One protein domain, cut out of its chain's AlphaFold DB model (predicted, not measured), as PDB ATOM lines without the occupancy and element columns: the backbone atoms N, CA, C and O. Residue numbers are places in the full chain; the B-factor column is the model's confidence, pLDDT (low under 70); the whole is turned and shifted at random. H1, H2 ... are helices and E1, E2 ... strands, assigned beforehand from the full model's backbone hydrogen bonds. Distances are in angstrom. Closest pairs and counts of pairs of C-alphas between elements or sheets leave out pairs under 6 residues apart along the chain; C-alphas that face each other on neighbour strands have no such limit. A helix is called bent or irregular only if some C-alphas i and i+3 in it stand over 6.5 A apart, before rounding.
ATOM      1  N   ASP A 206     411.126 453.821 362.101       56.25
ATOM      2  CA  ASP A 206     410.013 453.373 361.275       56.25
ATOM      3  C   ASP A 206     410.089 451.932 360.746       56.25
ATOM      4  O   ASP A 206     409.039 451.318 360.550       56.25
ATOM      5  N   ALA A 207     411.268 451.352 360.500       58.72
ATOM      6  CA  ALA A 207     411.373 449.975 360.007       58.72
ATOM      7  C   ALA A 207     410.825 448.971 361.034       58.72
ATOM      8  O   ALA A 207     410.037 448.097 360.680       58.72
ATOM      9  N   PHE A 208     411.144 449.150 362.320       56.31
ATOM     10  CA  PHE A 208     410.589 448.325 363.397       56.31
ATOM     11  C   PHE A 208     409.107 448.595 363.649       56.31
ATOM     12  O   PHE A 208     408.383 447.677 364.023       56.31
ATOM     13  N   LEU A 209     408.617 449.807 363.362       56.09
ATOM     14  CA  LEU A 209     407.179 450.101 363.398       56.09
ATOM     15  C   LEU A 209     406.383 449.291 362.358       56.09
ATOM     16  O   LEU A 209     405.158 449.204 362.455       56.09
ATOM     17  N   ARG A 210     407.054 448.694 361.364       62.25
ATOM     18  CA  ARG A 210     406.426 447.808 360.372       62.25
ATOM     19  C   ARG A 210     406.367 446.354 360.814       62.25
ATOM     20  O   ARG A 210     405.632 445.600 360.179       62.25
ATOM     21  N   VAL A 211     407.067 445.974 361.887       69.06
ATOM     22  CA  VAL A 211     406.937 444.634 362.461       69.06
ATOM     23  C   VAL A 211     405.511 444.478 362.967       69.06
ATOM     24  O   VAL A 211     405.062 445.180 363.873       69.06
ATOM     25  N   ARG A 212     404.774 443.556 362.350       75.81
ATOM     26  CA  ARG A 212     403.409 443.219 362.754       75.81
ATOM     27  C   ARG A 212     403.404 441.803 363.275       75.81
ATOM     28  O   ARG A 212     403.701 440.879 362.529       75.81
ATOM     29  N   GLY A 213     403.071 441.669 364.552       75.06
ATOM     30  CA  GLY A 213     402.930 440.397 365.234       75.06
ATOM     31  C   GLY A 213     401.474 440.140 365.592       75.06
ATOM     32  O   GLY A 213     400.864 440.958 366.285       75.06
ATOM     33  N   CYS A 214     400.918 439.006 365.181       79.81
ATOM     34  CA  CYS A 214     399.665 438.517 365.748       79.81
ATOM     35  C   CYS A 214     399.822 437.097 366.265       79.81
ATOM     36  O   CYS A 214     400.439 436.240 365.637       79.81
ATOM     37  N   ARG A 215     399.221 436.872 367.420       82.56
ATOM     38  CA  ARG A 215     399.108 435.592 368.085       82.56
ATOM     39  C   ARG A 215     397.757 434.980 367.768       82.56
ATOM     40  O   ARG A 215     396.745 435.684 367.794       82.56
ATOM     41  N   TRP A 216     397.741 433.684 367.518       82.69
ATOM     42  CA  TRP A 216     396.516 432.935 367.282       82.69
ATOM     43  C   TRP A 216     396.673 431.486 367.734       82.69
ATOM     44  O   TRP A 216     397.785 430.962 367.835       82.69
ATOM     45  N   THR A 217     395.549 430.852 368.043       79.12
ATOM     46  CA  THR A 217     395.479 429.447 368.442       79.12
ATOM     47  C   THR A 217     394.929 428.607 367.304       79.12
ATOM     48  O   THR A 217     394.183 429.094 366.461       79.12
ATOM     49  N   SER A 218     395.281 427.329 367.273       74.06
ATOM     50  CA  SER A 218     394.668 426.368 366.360       74.06
ATOM     51  C   SER A 218     394.269 425.113 367.107       74.06
ATOM     52  O   SER A 218     395.020 424.606 367.949       74.06
ATOM     53  N   HIS A 219     393.110 424.586 366.733       67.88
ATOM     54  CA  HIS A 219     392.707 423.233 367.058       67.88
ATOM     55  C   HIS A 219     392.999 422.345 365.861       67.88
ATOM     56  O   HIS A 219     392.445 422.540 364.778       67.88
ATOM     57  N   ARG A 220     393.824 421.316 366.051       61.91
ATOM     58  CA  ARG A 220     393.929 420.271 365.040       61.91
ATOM     59  C   ARG A 220     392.933 419.166 365.359       61.91
ATOM     60  O   ARG A 220     393.236 418.257 366.119       61.91
ATOM     61  N   HIS A 221     391.743 419.251 364.769       52.88
ATOM     62  CA  HIS A 221     390.875 418.088 364.604       52.88
ATOM     63  C   HIS A 221     390.757 417.789 363.096       52.88
ATOM     64  O   HIS A 221     390.169 418.590 362.368       52.88
ATOM     65  N   PRO A 222     391.326 416.677 362.592       48.94
ATOM     66  CA  PRO A 222     391.542 416.441 361.156       48.94
ATOM     67  C   PRO A 222     390.279 416.191 360.308       48.94
ATOM     68  O   PRO A 222     390.389 415.896 359.125       48.94
ATOM     69  N   SER A 223     389.069 416.313 360.859       50.25
ATOM     70  CA  SER A 223     387.842 415.850 360.193       50.25
ATOM     71  C   SER A 223     386.927 416.936 359.607       50.25
ATOM     72  O   SER A 223     385.877 416.583 359.076       50.25
ATOM     73  N   THR A 224     387.258 418.233 359.688       51.50
ATOM     74  CA  THR A 224     386.313 419.314 359.299       51.50
ATOM     75  C   THR A 224     386.940 420.484 358.524       51.50
ATOM     76  O   THR A 224     386.568 421.640 358.702       51.50
ATOM     77  N   LEU A 225     387.873 420.206 357.610       54.38
ATOM     78  CA  LEU A 225     388.371 421.209 356.656       54.38
ATOM     79  C   LEU A 225     387.344 421.433 355.531       54.38
ATOM     80  O   LEU A 225     387.514 420.899 354.439       54.38
ATOM     81  N   SER A 226     386.255 422.166 355.788       52.91
ATOM     82  CA  SER A 226     385.303 422.543 354.725       52.91
ATOM     83  C   SER A 226     385.316 424.025 354.352       52.91
ATOM     84  O   SER A 226     384.788 424.337 353.296       52.91
ATOM     85  N   ASP A 227     385.959 424.903 355.126       61.88
ATOM     86  CA  ASP A 227     386.179 426.310 354.764       61.88
ATOM     87  C   ASP A 227     387.511 426.782 355.365       61.88
ATOM     88  O   ASP A 227     387.675 426.800 356.586       61.88
ATOM     89  N   SER A 228     388.495 427.119 354.524       62.88
ATOM     90  CA  SER A 228     389.788 427.635 354.980       62.88
ATOM     91  C   SER A 228     389.691 429.124 355.298       62.88
ATOM     92  O   SER A 228     389.628 429.971 354.405       62.88
ATOM     93  N   ALA A 229     389.705 429.468 356.586       70.25
ATOM     94  CA  ALA A 229     389.870 430.855 356.997       70.25
ATOM     95  C   ALA A 229     391.293 431.340 356.640       70.25
ATOM     96  O   ALA A 229     392.256 430.574 356.764       70.25
ATOM     97  N   PRO A 230     391.469 432.598 356.195       76.88
ATOM     98  CA  PRO A 230     392.799 433.140 355.946       76.88
ATOM     99  C   PRO A 230     393.604 433.240 357.247       76.88
ATOM    100  O   PRO A 230     393.034 433.519 358.304       76.88
ATOM    101  N   LEU A 231     394.932 433.050 357.182       76.12
ATOM    102  CA  LEU A 231     395.756 433.220 358.381       76.12
ATOM    103  C   LEU A 231     395.703 434.673 358.864       76.12
ATOM    104  O   LEU A 231     395.855 435.600 358.058       76.12
ATOM    105  N   PRO A 232     395.558 434.879 360.180       79.31
ATOM    106  CA  PRO A 232     395.641 436.192 360.792       79.31
ATOM    107  C   PRO A 232     396.907 436.948 360.386       79.31
ATOM    108  O   PRO A 232     398.004 436.394 360.376       79.31
ATOM    109  N   GLY A 233     396.756 438.231 360.055       74.56
ATOM    110  CA  GLY A 233     397.883 439.134 359.806       74.56
ATOM    111  C   GLY A 233     398.593 438.981 358.456       74.56
ATOM    112  O   GLY A 233     399.490 439.775 358.181       74.56
ATOM    113  N   LEU A 234     398.188 438.037 357.595       78.25
ATOM    114  CA  LEU A 234     398.839 437.788 356.302       78.25
ATOM    115  C   LEU A 234     397.958 438.152 355.111       78.25
ATOM    116  O   LEU A 234     396.804 437.742 355.010       78.25
ATOM    117  N   ASN A 235     398.542 438.872 354.150       81.62
ATOM    118  CA  ASN A 235     397.951 439.024 352.825       81.62
ATOM    119  C   ASN A 235     398.447 437.890 351.917       81.62
ATOM    120  O   ASN A 235     399.520 437.985 351.325       81.62
ATOM    121  N   GLN A 236     397.653 436.824 351.800       80.25
ATOM    122  CA  GLN A 236     397.981 435.613 351.032       80.25
ATOM    123  C   GLN A 236     398.415 435.883 349.583       80.25
ATOM    124  O   GLN A 236     399.205 435.126 349.025       80.25
ATOM    125  N   GLN A 237     397.945 436.976 348.973       83.38
ATOM    126  CA  GLN A 237     398.269 437.313 347.585       83.38
ATOM    127  C   GLN A 237     399.757 437.646 347.376       83.38
ATOM    128  O   GLN A 237     400.268 437.497 346.264       83.38
ATOM    129  N   LEU A 238     400.459 438.066 348.435       80.56
ATOM    130  CA  LEU A 238     401.868 438.470 348.375       80.56
ATOM    131  C   LEU A 238     402.848 437.289 348.402       80.56
ATOM    132  O   LEU A 238     404.013 437.457 348.036       80.56
ATOM    133  N   TYR A 239     402.380 436.099 348.782       85.56
ATOM    134  CA  TYR A 239     403.218 434.921 349.001       85.56
ATOM    135  C   TYR A 239     402.947 433.829 347.954       85.56
ATOM    136  O   TYR A 239     402.038 433.912 347.116       85.56
ATOM    137  N   SER A 240     403.790 432.799 347.941       85.88
ATOM    138  CA  SER A 240     403.549 431.582 347.163       85.88
ATOM    139  C   SER A 240     402.313 430.862 347.714       85.88
ATOM    140  O   SER A 240     402.361 430.297 348.805       85.88
ATOM    141  N   ALA A 241     401.204 430.873 346.961       82.38
ATOM    142  CA  ALA A 241     399.954 430.218 347.365       82.38
ATOM    143  C   ALA A 241     400.180 428.741 347.728       82.38
ATOM    144  O   ALA A 241     399.669 428.258 348.727       82.38
ATOM    145  N   ARG A 242     401.055 428.058 346.977       85.31
ATOM    146  CA  ARG A 242     401.398 426.653 347.203       85.31
ATOM    147  C   ARG A 242     402.046 426.402 348.566       85.31
ATOM    148  O   ARG A 242     401.717 425.412 349.213       85.31
ATOM    149  N   ASP A 243     402.989 427.250 348.968       85.88
ATOM    150  CA  ASP A 243     403.702 427.069 350.238       85.88
ATOM    151  C   ASP A 243     402.795 427.420 351.419       85.88
ATOM    152  O   ASP A 243     402.837 426.769 352.463       85.88
ATOM    153  N   PHE A 244     401.917 428.401 351.218       82.56
ATOM    154  CA  PHE A 244     400.941 428.833 352.205       82.56
ATOM    155  C   PHE A 244     399.832 427.799 352.444       82.56
ATOM    156  O   PHE A 244     399.563 427.454 353.593       82.56
ATOM    157  N   ASP A 245     399.219 427.275 351.377       83.31
ATOM    158  CA  ASP A 245     398.176 426.244 351.461       83.31
ATOM    159  C   ASP A 245     398.706 425.000 352.173       83.31
ATOM    160  O   ASP A 245     398.056 424.440 353.051       83.31
ATOM    161  N   MET A 246     399.948 424.624 351.867       85.44
ATOM    162  CA  MET A 246     400.618 423.549 352.580       85.44
ATOM    163  C   MET A 246     400.792 423.879 354.066       85.44
ATOM    164  O   MET A 246     400.493 423.043 354.910       85.44
ATOM    165  N   ALA A 247     401.277 425.070 354.427       85.69
ATOM    166  CA  ALA A 247     401.431 425.429 355.835       85.69
ATOM    167  C   ALA A 247     400.090 425.382 356.588       85.69
ATOM    168  O   ALA A 247     400.041 424.888 357.714       85.69
ATOM    169  N   LEU A 248     398.993 425.803 355.952       83.25
ATOM    170  CA  LEU A 248     397.640 425.695 356.504       83.25
ATOM    171  C   LEU A 248     397.234 424.247 356.830       83.25
ATOM    172  O   LEU A 248     396.654 424.013 357.892       83.25
ATOM    173  N   GLU A 249     397.574 423.267 355.982       84.62
ATOM    174  CA  GLU A 249     397.312 421.837 356.250       84.62
ATOM    175  C   GLU A 249     397.963 421.366 357.563       84.62
ATOM    176  O   GLU A 249     397.427 420.531 358.306       84.62
ATOM    177  N   TRP A 250     399.132 421.917 357.879       89.00
ATOM    178  CA  TRP A 250     399.889 421.580 359.077       89.00
ATOM    179  C   TRP A 250     399.433 422.349 360.320       89.00
ATOM    180  O   TRP A 250     399.345 421.782 361.420       89.00
ATOM    181  N   LEU A 251     399.137 423.635 360.147       86.31
ATOM    182  CA  LEU A 251     398.758 424.540 361.223       86.31
ATOM    183  C   LEU A 251     397.354 424.241 361.757       86.31
ATOM    184  O   LEU A 251     397.141 424.312 362.969       86.31
ATOM    185  N   GLY A 252     396.427 423.826 360.892       83.75
ATOM    186  CA  GLY A 252     395.000 423.730 361.210       83.75
ATOM    187  C   GLY A 252     394.287 425.075 361.051       83.75
ATOM    188  O   GLY A 252     394.885 426.058 360.613       83.75
ATOM    189  N   GLN A 253     392.995 425.113 361.380       80.25
ATOM    190  CA  GLN A 253     392.204 426.336 361.246       80.25
ATOM    191  C   GLN A 253     392.524 427.313 362.387       80.25
ATOM    192  O   GLN A 253     392.452 426.910 363.553       80.25
ATOM    193  N   PRO A 254     392.858 428.579 362.077       81.00
ATOM    194  CA  PRO A 254     393.057 429.589 363.100       81.00
ATOM    195  C   PRO A 254     391.745 429.840 363.848       81.00
ATOM    196  O   PRO A 254     390.692 430.047 363.243       81.00
ATOM    197  N   ASP A 255     391.812 429.844 365.174       80.88
ATOM    198  CA  ASP A 255     390.737 430.324 366.032       80.88
ATOM    199  C   ASP A 255     390.524 431.828 365.754       80.88
ATOM    200  O   ASP A 255     391.507 432.574 365.648       80.88
ATOM    201  N   PRO A 256     389.275 432.321 365.635       74.69
ATOM    202  CA  PRO A 256     388.989 433.752 365.484       74.69
ATOM    203  C   PRO A 256     389.605 434.648 366.575       74.69
ATOM    204  O   PRO A 256     389.729 435.858 366.368       74.69
ATOM    205  N   GLY A 257     390.007 434.086 367.722       77.12
ATOM    206  CA  GLY A 257     390.680 434.776 368.825       77.12
ATOM    207  C   GLY A 257     392.112 435.247 368.528       77.12
ATOM    208  O   GLY A 257     393.058 434.826 369.191       77.12
ATOM    209  N   THR A 258     392.290 436.153 367.567       81.88
ATOM    210  CA  THR A 258     393.604 436.751 367.271       81.88
ATOM    211  C   THR A 258     393.920 437.879 368.248       81.88
ATOM    212  O   THR A 258     393.072 438.724 368.536       81.88
ATOM    213  N   SER A 259     395.142 437.905 368.775       85.25
ATOM    214  CA  SER A 259     395.611 438.964 369.677       85.25
ATOM    215  C   SER A 259     396.871 439.611 369.107       85.25
ATOM    216  O   SER A 259     397.794 438.887 368.732       85.25
ATOM    217  N   PRO A 260     396.963 440.951 369.030       86.44
ATOM    218  CA  PRO A 260     398.210 441.595 368.642       86.44
ATOM    219  C   PRO A 260     399.297 441.292 369.680       86.44
ATOM    220  O   PRO A 260     399.024 441.234 370.882       86.44
ATOM    221  N   LEU A 261     400.529 441.101 369.216       87.69
ATOM    222  CA  LEU A 261     401.684 441.014 370.104       87.69
ATOM    223  C   LEU A 261     402.095 442.427 370.537       87.69
ATOM    224  O   LEU A 261     402.180 443.338 369.712       87.69
ATOM    225  N   GLY A 262     402.349 442.608 371.832       87.12
ATOM    226  CA  GLY A 262     403.030 443.794 372.342       87.12
ATOM    227  C   GLY A 262     404.483 443.796 371.874       87.12
ATOM    228  O   GLY A 262     405.036 442.736 371.598       87.12
ATOM    229  N   MET A 263     405.099 444.973 371.777       90.38
ATOM    230  CA  MET A 263     406.469 445.127 371.289       90.38
ATOM    231  C   MET A 263     407.286 446.003 372.238       90.38
ATOM    232  O   MET A 263     406.847 447.087 372.615       90.38
ATOM    233  N   VAL A 264     408.488 445.544 372.579       87.94
ATOM    234  CA  VAL A 264     409.530 446.315 373.266       87.94
ATOM    235  C   VAL A 264     410.736 446.399 372.338       87.94
ATOM    236  O   VAL A 264     411.215 445.373 371.861       87.94
ATOM    237  N   LEU A 265     411.221 447.607 372.059       85.38
ATOM    238  CA  LEU A 265     412.450 447.785 371.285       85.38
ATOM    239  C   LEU A 265     413.663 447.376 372.128       85.38
ATOM    240  O   LEU A 265     413.726 447.689 373.315       85.38
ATOM    241  N   LEU A 266     414.611 446.691 371.497       81.31
ATOM    242  CA  LEU A 266     415.898 446.318 372.077       81.31
ATOM    243  C   LEU A 266     416.985 447.272 371.565       81.31
ATOM    244  O   LEU A 266     416.943 447.719 370.416       81.31
ATOM    245  N   ASP A 267     417.990 447.540 372.396       69.62
ATOM    246  CA  ASP A 267     419.038 448.544 372.142       69.62
ATOM    247  C   ASP A 267     419.902 448.264 370.890       69.62
ATOM    248  O   ASP A 267     420.568 449.163 370.377       69.62
ATOM    249  N   SER A 268     419.902 447.028 370.380       62.16
ATOM    250  CA  SER A 268     420.801 446.533 369.326       62.16
ATOM    251  C   SER A 268     420.193 446.486 367.919       62.16
ATOM    252  O   SER A 268     420.730 445.812 367.039       62.16
ATOM    253  N   GLY A 269     419.080 447.184 367.673       71.00
ATOM    254  CA  GLY A 269     418.350 447.023 366.412       71.00
ATOM    255  C   GLY A 269     417.609 445.688 366.391       71.00
ATOM    256  O   GLY A 269     417.707 444.905 365.444       71.00
ATOM    257  N   GLY A 270     416.875 445.430 367.469       83.56
ATOM    258  CA  GLY A 270     415.945 444.321 367.579       83.56
ATOM    259  C   GLY A 270     414.651 444.759 368.250       83.56
ATOM    260  O   GLY A 270     414.542 445.861 368.788       83.56
ATOM    261  N   ALA A 271     413.662 443.882 368.237       86.94
ATOM    262  CA  ALA A 271     412.419 444.049 368.961       86.94
ATOM    263  C   ALA A 271     412.037 442.727 369.618       86.94
ATOM    264  O   ALA A 271     412.146 441.662 369.012       86.94
ATOM    265  N   ARG A 272     411.558 442.803 370.854       90.81
ATOM    266  CA  ARG A 272     410.949 441.682 371.553       90.81
ATOM    267  C   ARG A 272     409.440 441.820 371.502       90.81
ATOM    268  O   ARG A 272     408.882 442.818 371.954       90.81
ATOM    269  N   LEU A 273     408.787 440.804 370.966       91.88
ATOM    270  CA  LEU A 273     407.345 440.690 370.892       91.88
ATOM    271  C   LEU A 273     406.849 439.764 372.001       91.88
ATOM    272  O   LEU A 273     407.415 438.693 372.221       91.88
ATOM    273  N   TYR A 274     405.786 440.157 372.693       90.75
ATOM    274  CA  TYR A 274     405.209 439.389 373.794       90.75
ATOM    275  C   TYR A 274     403.689 439.319 373.670       90.75
ATOM    276  O   TYR A 274     403.037 440.232 373.160       90.75
ATOM    277  N   SER A 275     403.104 438.222 374.144       85.88
ATOM    278  CA  SER A 275     401.650 438.130 374.261       85.88
ATOM    279  C   SER A 275     401.181 439.006 375.421       85.88
ATOM    280  O   SER A 275     401.658 438.851 376.541       85.88
ATOM    281  N   ALA A 276     400.221 439.902 375.179       80.12
ATOM    282  CA  ALA A 276     399.599 440.683 376.254       80.12
ATOM    283  C   ALA A 276     398.770 439.804 377.211       80.12
ATOM    284  O   ALA A 276     398.586 440.151 378.372       80.12
ATOM    285  N   ASN A 277     398.290 438.664 376.712       81.50
ATOM    286  CA  ASN A 277     397.491 437.695 377.449       81.50
ATOM    287  C   ASN A 277     398.126 436.314 377.252       81.50
ATOM    288  O   ASN A 277     397.659 435.567 376.384       81.50
ATOM    289  N   PRO A 278     399.226 435.978 377.952       74.88
ATOM    290  CA  PRO A 278     399.764 434.623 377.892       74.88
ATOM    291  C   PRO A 278     398.655 433.645 378.285       74.88
ATOM    292  O   PRO A 278     397.890 433.925 379.218       74.88
ATOM    293  N   LEU A 279     398.510 432.528 377.561       71.88
ATOM    294  CA  LEU A 279     397.563 431.515 378.012       71.88
ATOM    295  C   LEU A 279     397.965 431.068 379.405       71.88
ATOM    296  O   LEU A 279     399.120 430.736 379.672       71.88
ATOM    297  N   GLN A 280     396.970 431.039 380.286       68.81
ATOM    298  CA  GLN A 280     397.097 430.287 381.515       68.81
ATOM    299  C   GLN A 280     397.481 428.850 381.136       68.81
ATOM    300  O   GLN A 280     397.005 428.346 380.108       68.81
ATOM    301  N   PRO A 281     398.320 428.184 381.945       62.06
ATOM    302  CA  PRO A 281     398.794 426.840 381.702       62.06
ATOM    303  C   PRO A 281     397.607 425.951 382.039       62.06
ATOM    304  O   PRO A 281     397.469 425.427 383.145       62.06
ATOM    305  N   THR A 282     396.644 425.923 381.130       51.66
ATOM    306  CA  THR A 282     395.408 425.201 381.329       51.66
ATOM    307  C   THR A 282     395.851 423.760 381.280       51.66
ATOM    308  O   THR A 282     396.218 423.293 380.204       51.66
ATOM    309  N   VAL A 283     395.948 423.136 382.463       54.25
ATOM    310  CA  VAL A 283     396.333 421.735 382.680       54.25
ATOM    311  C   VAL A 283     395.872 420.950 381.469       54.25
ATOM    312  O   VAL A 283     394.665 420.934 381.227       54.25
ATOM    313  N   MET A 284     396.848 420.476 380.679       52.91
ATOM    314  CA  MET A 284     396.707 420.093 379.270       52.91
ATOM    315  C   MET A 284     395.296 419.601 378.970       52.91
ATOM    316  O   MET A 284     394.948 418.455 379.259       52.91
ATOM    317  N   GLN A 285     394.452 420.490 378.447       58.72
ATOM    318  CA  GLN A 285     393.110 420.071 378.086       58.72
ATOM    319  C   GLN A 285     393.218 419.038 376.957       58.72
ATOM    320  O   GLN A 285     394.118 419.143 376.119       58.72
ATOM    321  N   PRO A 286     392.290 418.069 376.881       56.50
ATOM    322  CA  PRO A 286     392.284 417.040 375.838       56.50
ATOM    323  C   PRO A 286     392.290 417.600 374.402       56.50
ATOM    324  O   PRO A 286     392.629 416.880 373.468       56.50
ATOM    325  N   ASN A 287     391.990 418.891 374.221       64.19
ATOM    326  CA  ASN A 287     391.913 419.577 372.931       64.19
ATOM    327  C   ASN A 287     393.159 420.422 372.608       64.19
ATOM    328  O   ASN A 287     392.999 421.504 372.042       64.19
ATOM    329  N   PHE A 288     394.348 419.955 373.018       72.94
ATOM    330  CA  PHE A 288     395.671 420.593 372.895       72.94
ATOM    331  C   PHE A 288     395.708 421.764 371.894       72.94
ATOM    332  O   PHE A 288     395.878 421.582 370.685       72.94
ATOM    333  N   GLN A 289     395.483 422.976 372.408       82.12
ATOM    334  CA  GLN A 289     395.542 424.193 371.608       82.12
ATOM    335  C   GLN A 289     397.004 424.538 371.370       82.12
ATOM    336  O   GLN A 289     397.778 424.674 372.315       82.12
ATOM    337  N   ARG A 290     397.376 424.699 370.102       88.19
ATOM    338  CA  ARG A 290     398.711 425.177 369.737       88.19
ATOM    339  C   ARG A 290     398.666 426.670 369.513       88.19
ATOM    340  O   ARG A 290     397.719 427.162 368.902       88.19
ATOM    341  N   CYS A 291     399.695 427.358 369.983       90.44
ATOM    342  CA  CYS A 291     399.847 428.789 369.791       90.44
ATOM    343  C   CYS A 291     400.850 429.061 368.687       90.44
ATOM    344  O   CYS A 291     401.923 428.462 368.636       90.44
ATOM    345  N   PHE A 292     400.497 430.004 367.829       92.88
ATOM    346  CA  PHE A 292     401.359 430.478 366.770       92.88
ATOM    347  C   PHE A 292     401.486 431.990 366.861       92.88
ATOM    348  O   PHE A 292     400.545 432.690 367.247       92.88
ATOM    349  N   ALA A 293     402.654 432.490 366.480       92.75
ATOM    350  CA  ALA A 293     402.840 433.889 366.141       92.75
ATOM    351  C   ALA A 293     403.062 434.008 364.642       92.75
ATOM    352  O   ALA A 293     403.812 433.240 364.050       92.75
ATOM    353  N   THR A 294     402.444 435.012 364.047       93.06
ATOM    354  CA  THR A 294     402.747 435.452 362.697       93.06
ATOM    355  C   THR A 294     403.434 436.798 362.793       93.06
ATOM    356  O   THR A 294     402.860 437.734 363.351       93.06
ATOM    357  N   VAL A 295     404.656 436.880 362.277       92.81
ATOM    358  CA  VAL A 295     405.485 438.083 362.268       92.81
ATOM    359  C   VAL A 295     405.807 438.440 360.829       92.81
ATOM    360  O   VAL A 295     406.403 437.642 360.116       92.81
ATOM    361  N   VAL A 296     405.420 439.636 360.397       91.38
ATOM    362  CA  VAL A 296     405.885 440.199 359.124       91.38
ATOM    363  C   VAL A 296     407.064 441.105 359.423       91.38
ATOM    364  O   VAL A 296     406.930 442.049 360.206       91.38
ATOM    365  N   ASP A 297     408.216 440.793 358.840       90.00
ATOM    366  CA  ASP A 297     409.432 441.570 359.039       90.00
ATOM    367  C   ASP A 297     409.468 442.830 358.146       90.00
ATOM    368  O   ASP A 297     408.623 443.007 357.260       90.00
ATOM    369  N   PRO A 298     410.428 443.747 358.356       85.88
ATOM    370  CA  PRO A 298     410.497 444.989 357.587       85.88
ATOM    371  C   PRO A 298     410.756 444.815 356.084       85.88
ATOM    372  O   PRO A 298     410.506 445.753 355.325       85.88
ATOM    373  N   THR A 299     411.235 443.649 355.636       85.62
ATOM    374  CA  THR A 299     411.364 443.327 354.204       85.62
ATOM    375  C   THR A 299     410.066 442.810 353.587       85.62
ATOM    376  O   THR A 299     409.961 442.757 352.363       85.62
ATOM    377  N   GLY A 300     409.061 442.518 354.416       87.69
ATOM    378  CA  GLY A 300     407.753 442.006 354.021       87.69
ATOM    379  C   GLY A 300     407.636 440.490 354.153       87.69
ATOM    380  O   GLY A 300     406.519 439.967 354.089       87.69
ATOM    381  N   ASP A 301     408.747 439.783 354.365       91.62
ATOM    382  CA  ASP A 301     408.731 438.342 354.567       91.62
ATOM    383  C   ASP A 301     407.931 437.996 355.823       91.62
ATOM    384  O   ASP A 301     407.943 438.707 356.834       91.62
ATOM    385  N   ALA A 302     407.192 436.897 355.733       93.25
ATOM    386  CA  ALA A 302     406.361 436.417 356.816       93.25
ATOM    387  C   ALA A 302     407.028 435.249 357.529       93.25
ATOM    388  O   ALA A 302     407.543 434.328 356.899       93.25
ATOM    389  N   HIS A 303     406.937 435.258 358.849       94.88
ATOM    390  CA  HIS A 303     407.436 434.219 359.734       94.88
ATOM    391  C   HIS A 303     406.260 433.674 360.536       94.88
ATOM    392  O   HIS A 303     405.534 434.440 361.171       94.88
ATOM    393  N   ILE A 304     406.054 432.361 360.510       94.81
ATOM    394  CA  ILE A 304     405.098 431.673 361.379       94.81
ATOM    395  C   ILE A 304     405.897 430.888 362.409       94.81
ATOM    396  O   ILE A 304     406.627 429.966 362.056       94.81
ATOM    397  N   LEU A 305     405.763 431.257 363.675       95.38
ATOM    398  CA  LEU A 305     406.505 430.684 364.788       95.38
ATOM    399  C   LEU A 305     405.588 429.794 365.619       95.38
ATOM    400  O   LEU A 305     404.490 430.222 365.984       95.38
ATOM    401  N   VAL A 306     406.043 428.587 365.954       94.88
ATOM    402  CA  VAL A 306     405.355 427.721 366.919       94.88
ATOM    403  C   VAL A 306     405.732 428.172 368.330       94.88
ATOM    404  O   VAL A 306     406.899 428.116 368.712       94.88
ATOM    405  N   LEU A 307     404.756 428.654 369.101       93.75
ATOM    406  CA  LEU A 307     404.988 429.181 370.444       93.75
ATOM    407  C   LEU A 307     404.748 428.094 371.494       93.75
ATOM    408  O   LEU A 307     403.619 427.599 371.583       93.75
ATOM    409  N   PRO A 308     405.739 427.761 372.339       93.50
ATOM    410  CA  PRO A 308     405.593 426.775 373.404       93.50
ATOM    411  C   PRO A 308     404.828 427.339 374.615       93.50
ATOM    412  O   PRO A 308     405.330 427.381 375.735       93.50
ATOM    413  N   GLU A 309     403.614 427.841 374.400       88.50
ATOM    414  CA  GLU A 309     402.824 428.435 375.478       88.50
ATOM    415  C   GLU A 309     402.423 427.429 376.553       88.50
ATOM    416  O   GLU A 309     402.191 426.251 376.289       88.50
ATOM    417  N   GLY A 310     402.336 427.925 377.788       85.06
ATOM    418  CA  GLY A 310     402.148 427.078 378.961       85.06
ATOM    419  C   GLY A 310     403.427 426.376 379.420       85.06
ATOM    420  O   GLY A 310     403.333 425.531 380.310       85.06
ATOM    421  N   TRP A 311     404.598 426.723 378.863       89.81
ATOM    422  CA  TRP A 311     405.891 426.271 379.378       89.81
ATOM    423  C   TRP A 311     406.001 426.605 380.863       89.81
ATOM    424  O   TRP A 311     405.946 427.772 381.248       89.81
ATOM    425  N   ARG A 312     406.149 425.587 381.708       87.88
ATOM    426  CA  ARG A 312     406.407 425.770 383.138       87.88
ATOM    427  C   ARG A 312     407.904 425.760 383.366       87.88
ATOM    428  O   ARG A 312     408.566 424.840 382.886       87.88
ATOM    429  N   SER A 313     408.407 426.788 384.045       86.19
ATOM    430  CA  SER A 313     409.816 426.845 384.408       86.19
ATOM    431  C   SER A 313     410.168 425.652 385.282       86.19
ATOM    432  O   SER A 313     409.374 425.234 386.125       86.19
ATOM    433  N   LEU A 314     411.355 425.112 385.036       74.69
ATOM    434  CA  LEU A 314     411.904 423.974 385.769       74.69
ATOM    435  C   LEU A 314     412.833 424.418 386.903       74.69
ATOM    436  O   LEU A 314     413.384 423.585 387.620       74.69
ATOM    437  N   SER A 315     412.988 425.734 387.083       75.38
ATOM    438  CA  SER A 315     413.783 426.284 388.172       75.38
ATOM    439  C   SER A 315     413.218 425.863 389.531       75.38
ATOM    440  O   SER A 315     412.006 425.868 389.758       75.38
ATOM    441  N   HIS A 316     414.124 425.496 390.444       60.38
ATOM    442  CA  HIS A 316     413.831 424.816 391.713       60.38
ATOM    443  C   HIS A 316     412.805 425.501 392.636       60.38
ATOM    444  O   HIS A 316     412.280 424.847 393.537       60.38
ATOM    445  N   ASP A 317     412.483 426.776 392.405       64.00
ATOM    446  CA  ASP A 317     411.676 427.587 393.316       64.00
ATOM    447  C   ASP A 317     410.252 427.904 392.822       64.00
ATOM    448  O   ASP A 317     409.494 428.544 393.556       64.00
ATOM    449  N   GLY A 318     409.819 427.455 391.632       56.59
ATOM    450  CA  GLY A 318     408.446 427.759 391.210       56.59
ATOM    451  C   GLY A 318     407.910 427.035 389.979       56.59
ATOM    452  O   GLY A 318     408.500 427.066 388.909       56.59
ATOM    453  N   HIS A 319     406.678 426.524 390.099       67.50
ATOM    454  CA  HIS A 319     405.817 426.082 388.988       67.50
ATOM    455  C   HIS A 319     405.283 427.245 388.127       67.50
ATOM    456  O   HIS A 319     404.176 427.160 387.570       67.50
ATOM    457  N   ASP A 320     406.041 428.337 388.061       85.81
ATOM    458  CA  ASP A 320     405.683 429.537 387.330       85.81
ATOM    459  C   ASP A 320     405.716 429.260 385.832       85.81
ATOM    460  O   ASP A 320     406.472 428.434 385.316       85.81
ATOM    461  N   ILE A 321     404.851 429.959 385.114       86.44
ATOM    462  CA  ILE A 321     404.814 429.886 383.660       86.44
ATOM    463  C   ILE A 321     405.957 430.748 383.153       86.44
ATOM    464  O   ILE A 321     406.003 431.947 383.435       86.44
ATOM    465  N   ALA A 322     406.857 430.145 382.390       89.38
ATOM    466  CA  ALA A 322     407.900 430.875 381.707       89.38
ATOM    467  C   ALA A 322     407.277 431.801 380.659       89.38
ATOM    468  O   ALA A 322     406.345 431.440 379.931       89.38
ATOM    469  N   THR A 323     407.807 433.016 380.566       90.50
ATOM    470  CA  THR A 323     407.346 433.961 379.551       90.50
ATOM    471  C   THR A 323     407.871 433.518 378.192       90.50
ATOM    472  O   THR A 323     409.076 433.389 377.998       90.50
ATOM    473  N   VAL A 324     406.968 433.316 377.233       92.19
ATOM    474  CA  VAL A 324     407.325 433.052 375.836       92.19
ATOM    475  C   VAL A 324     407.284 434.365 375.064       92.19
ATOM    476  O   VAL A 324     406.281 435.083 375.078       92.19
ATOM    477  N   SER A 325     408.376 434.682 374.380       93.31
ATOM    478  CA  SER A 325     408.519 435.889 373.568       93.31
ATOM    479  C   SER A 325     409.116 435.566 372.204       93.31
ATOM    480  O   SER A 325     409.729 434.519 372.010       93.31
ATOM    481  N   VAL A 326     408.932 436.470 371.246       93.94
ATOM    482  CA  VAL A 326     409.576 436.398 369.933       93.94
ATOM    483  C   VAL A 326     410.578 437.531 369.833       93.94
ATOM    484  O   VAL A 326     410.210 438.692 369.981       93.94
ATOM    485  N   VAL A 327     411.838 437.216 369.575       92.12
ATOM    486  CA  VAL A 327     412.877 438.213 369.322       92.12
ATOM    487  C   VAL A 327     413.068 438.337 367.819       92.12
ATOM    488  O   VAL A 327     413.352 437.359 367.134       92.12
ATOM    489  N   VAL A 328     412.909 439.553 367.311       91.19
ATOM    490  CA  VAL A 328     413.172 439.925 365.922       91.19
ATOM    491  C   VAL A 328     414.441 440.762 365.909       91.19
ATOM    492  O   VAL A 328     414.516 441.776 366.599       91.19
ATOM    493  N   SER A 329     415.448 440.357 365.148       89.06
ATOM    494  CA  SER A 329     416.742 441.043 365.081       89.06
ATOM    495  C   SER A 329     417.220 441.160 363.641       89.06
ATOM    496  O   SER A 329     416.978 440.272 362.823       89.06
ATOM    497  N   ALA A 330     417.885 442.265 363.315       84.25
ATOM    498  CA  ALA A 330     418.576 442.384 362.040       84.25
ATOM    499  C   ALA A 330     419.905 441.616 362.112       84.25
ATOM    500  O   ALA A 330     420.754 441.909 362.954       84.25
ATOM    501  N   SER A 331     420.088 440.636 361.228       78.62
ATOM    502  CA  SER A 331     421.369 439.966 361.020       78.62
ATOM    503  C   SER A 331     422.127 440.658 359.895       78.62
ATOM    504  O   SER A 331     421.620 440.816 358.780       78.62
ATOM    505  N   PHE A 332     423.365 441.042 360.191       69.25
ATOM    506  CA  PHE A 332     424.321 441.540 359.212       69.25
ATOM    507  C   PHE A 332     425.369 440.450 359.014       69.25
ATOM    508  O   PHE A 332     426.250 440.273 359.860       69.25
ATOM    509  N   ASP A 333     425.254 439.689 357.925       62.06
ATOM    510  CA  ASP A 333     426.249 438.676 357.578       62.06
ATOM    511  C   ASP A 333     427.576 439.394 357.277       62.06
ATOM    512  O   ASP A 333     427.760 440.003 356.225       62.06
ATOM    513  N   LYS A 334     428.513 439.348 358.237       53.41
ATOM    514  CA  LYS A 334     429.821 440.036 358.177       53.41
ATOM    515  C   LYS A 334     430.662 439.682 356.944       53.41
ATOM    516  O   LYS A 334     431.588 440.418 356.628       53.41
ATOM    517  N   ALA A 346     419.377 443.731 354.506       69.44
ATOM    518  CA  ALA A 346     419.490 443.179 355.851       69.44
ATOM    519  C   ALA A 346     418.517 442.005 356.015       69.44
ATOM    520  O   ALA A 346     417.328 442.127 355.702       69.44
ATOM    521  N   ARG A 347     419.035 440.868 356.488       82.06
ATOM    522  CA  ARG A 347     418.221 439.685 356.752       82.06
ATOM    523  C   ARG A 347     417.667 439.787 358.156       82.06
ATOM    524  O   ARG A 347     418.414 439.965 359.115       82.06
ATOM    525  N   TRP A 348     416.358 439.659 358.282       87.06
ATOM    526  CA  TRP A 348     415.695 439.667 359.575       87.06
ATOM    527  C   TRP A 348     415.608 438.244 360.112       87.06
ATOM    528  O   TRP A 348     415.151 437.328 359.428       87.06
ATOM    529  N   LYS A 349     416.079 438.066 361.341       90.81
ATOM    530  CA  LYS A 349     416.025 436.813 362.081       90.81
ATOM    531  C   LYS A 349     414.917 436.920 363.118       90.81
ATOM    532  O   LYS A 349     414.918 437.851 363.924       90.81
ATOM    533  N   CYS A 350     414.001 435.962 363.107       93.00
ATOM    534  CA  CYS A 350     413.019 435.778 364.167       93.00
ATOM    535  C   CYS A 350     413.422 434.553 364.987       93.00
ATOM    536  O   CYS A 350     413.775 433.536 364.403       93.00
ATOM    537  N   SER A 351     413.347 434.647 366.313       93.12
ATOM    538  CA  SER A 351     413.622 433.536 367.225       93.12
ATOM    539  C   SER A 351     412.593 433.495 368.350       93.12
ATOM    540  O   SER A 351     412.114 434.539 368.795       93.12
ATOM    541  N   VAL A 352     412.235 432.297 368.810       93.88
ATOM    542  CA  VAL A 352     411.345 432.111 369.966       93.88
ATOM    543  C   VAL A 352     412.198 431.935 371.215       93.88
ATOM    544  O   VAL A 352     413.093 431.096 371.248       93.88
ATOM    545  N   VAL A 353     411.893 432.712 372.250       91.94
ATOM    546  CA  VAL A 353     412.631 432.726 373.515       91.94
ATOM    547  C   VAL A 353     411.688 432.379 374.649       91.94
ATOM    548  O   VAL A 353     410.633 433.000 374.797       91.94
ATOM    549  N   VAL A 354     412.098 431.411 375.459       91.56
ATOM    550  CA  VAL A 354     411.427 431.028 376.699       91.56
ATOM    551  C   VAL A 354     412.259 431.567 377.854       91.56
ATOM    552  O   VAL A 354     413.445 431.274 377.943       91.56
ATOM    553  N   ASP A 355     411.651 432.366 378.726       88.56
ATOM    554  CA  ASP A 355     412.296 432.895 379.933       88.56
ATOM    555  C   ASP A 355     412.359 431.817 381.030       88.56
ATOM    556  O   ASP A 355     411.681 431.887 382.054       88.56
ATOM    557  N   ASP A 356     413.115 430.760 380.744       87.56
ATOM    558  CA  ASP A 356     413.403 429.644 381.638       87.56
ATOM    559  C   ASP A 356     414.884 429.308 381.511       87.56
ATOM    560  O   ASP A 356     415.344 428.862 380.456       87.56
ATOM    561  N   VAL A 357     415.649 429.613 382.552       81.12
ATOM    562  CA  VAL A 357     417.107 429.683 382.446       81.12
ATOM    563  C   VAL A 357     417.728 428.295 382.307       81.12
ATOM    564  O   VAL A 357     418.567 428.084 381.428       81.12
TER     565      VAL A 357
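AT A GLANCE: This is residues 206 to 334 and 346 to 357 of the 538 residues of an uncharacterized protein of Luteimonas sp. MC1825 (UniProt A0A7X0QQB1). One antiparallel sheet of seven strands is curled back on itself like a flattened part of a barrel: the leaf E5, E4, E1 faces the leaf E3, E6, E7, with E2 as the fold between them. The two edges, E5 and E7, come near each other without being paired, while H2 meets the first leaf with its residues 247 to 251 and the small H1 grazes the sheet with residues 208 to 209. The 141 printed residues hold, along the chain, H1, E1, H2, E2, E3, E4, E5, E6 and E7; the sheet's order is E5, E4, E1, E2, E3, E6, E7. The class is mixed, helices and strands, with 66 residues, under half, in named elements. The whole is compact, with a radius of gyration of the C-alphas of 16.1 A, and flat in outline, spanning 48 by 48 by 24 A.

IN THESE COORDINATES: Find C-alpha 206 at (410.013, 453.373, 361.275), where H1 begins; it ends at residue 209. E1, residues 212 to 219, runs 23.1 A to C-alpha 219 at (392.707, 423.233, 367.058). After residues 220 to 240, which hold no named element, look for H2, residues 241 to 251, 15.0 A long. E2, residues 259 to 266, is 21.7 A long, and E3, residues 270 to 275, is 17.0 A. Past residues 276 to 289 come E4, residues 290 to 296, of 19.7 A, and E5, residues 302 to 307, of 15.5 A. E6, residues 324 to 331, covers 21.6 A, and E7, residues 347 to 354, covers 22.8 A, ending at C-alpha 354 at (411.427, 431.028, 376.699).

HOW THE PARTS SIT: Start with the folded sheet, one sheet bent back on itself into two leaves that face each other, with 68 pairs of C-alphas within 11 A between them; it is strongly twisted. At the edge strand E5, N 303 and O 295 of E4 are 2.8 A apart; E4 and E5 form a hairpin. Between E4 and E1, look at N 292 and O 216, 2.9 A. E2, the hinge, has staggered pairing: its residues 259 to 260 pair with E1, where N 259 and O 215 are 2.9 A apart, and its residues 261 to 266 pair with E3. In that second pairing, the hairpin of E2 and E3, N 264 and O 272 are 2.8 A apart. E3 and E6 have N 273 and O 326 at 2.7 A, and E6 and the edge strand E7 have N 327 and O 351 at 2.8 A. Across the two edges, the closest C-alphas of E5 and E7 are those of Leu 307 and Val 352, 7.0 A apart. E4 and E7 are apart, but only just, at 8.1 A. H2 is on the sheet but only grazes it; its closest C-alphas to E1 are those of Leu 251 and Ser 218, 6.8 A. H1 too only grazes the sheet; the closest C-alphas of H1 and E3 are those of Phe 208 and Ala 271, 7.3 A. In H2 every O i to N i+4 pair is within hydrogen-bond range; H1 is too short for such a pair.

THE WHOLE: The two C-alphas farthest apart are those of Gln 237 and Asp 317, 48.6 A. Residues 335 to 345 are not printed, and C-alphas 334 and 346 are 11.0 A apart across this cut, in the link E6 to E7. The links E1 to H2, E3 to E4 and E5 to E6 are long; residues 308 to 323 of the last have C-alphas 9 to 28 A from the mean of all C-alphas. Mean pLDDT of the printed part is 79.1; 34 residues are under 70, among them 206 to 211, 219 to 228 and 280 to 287.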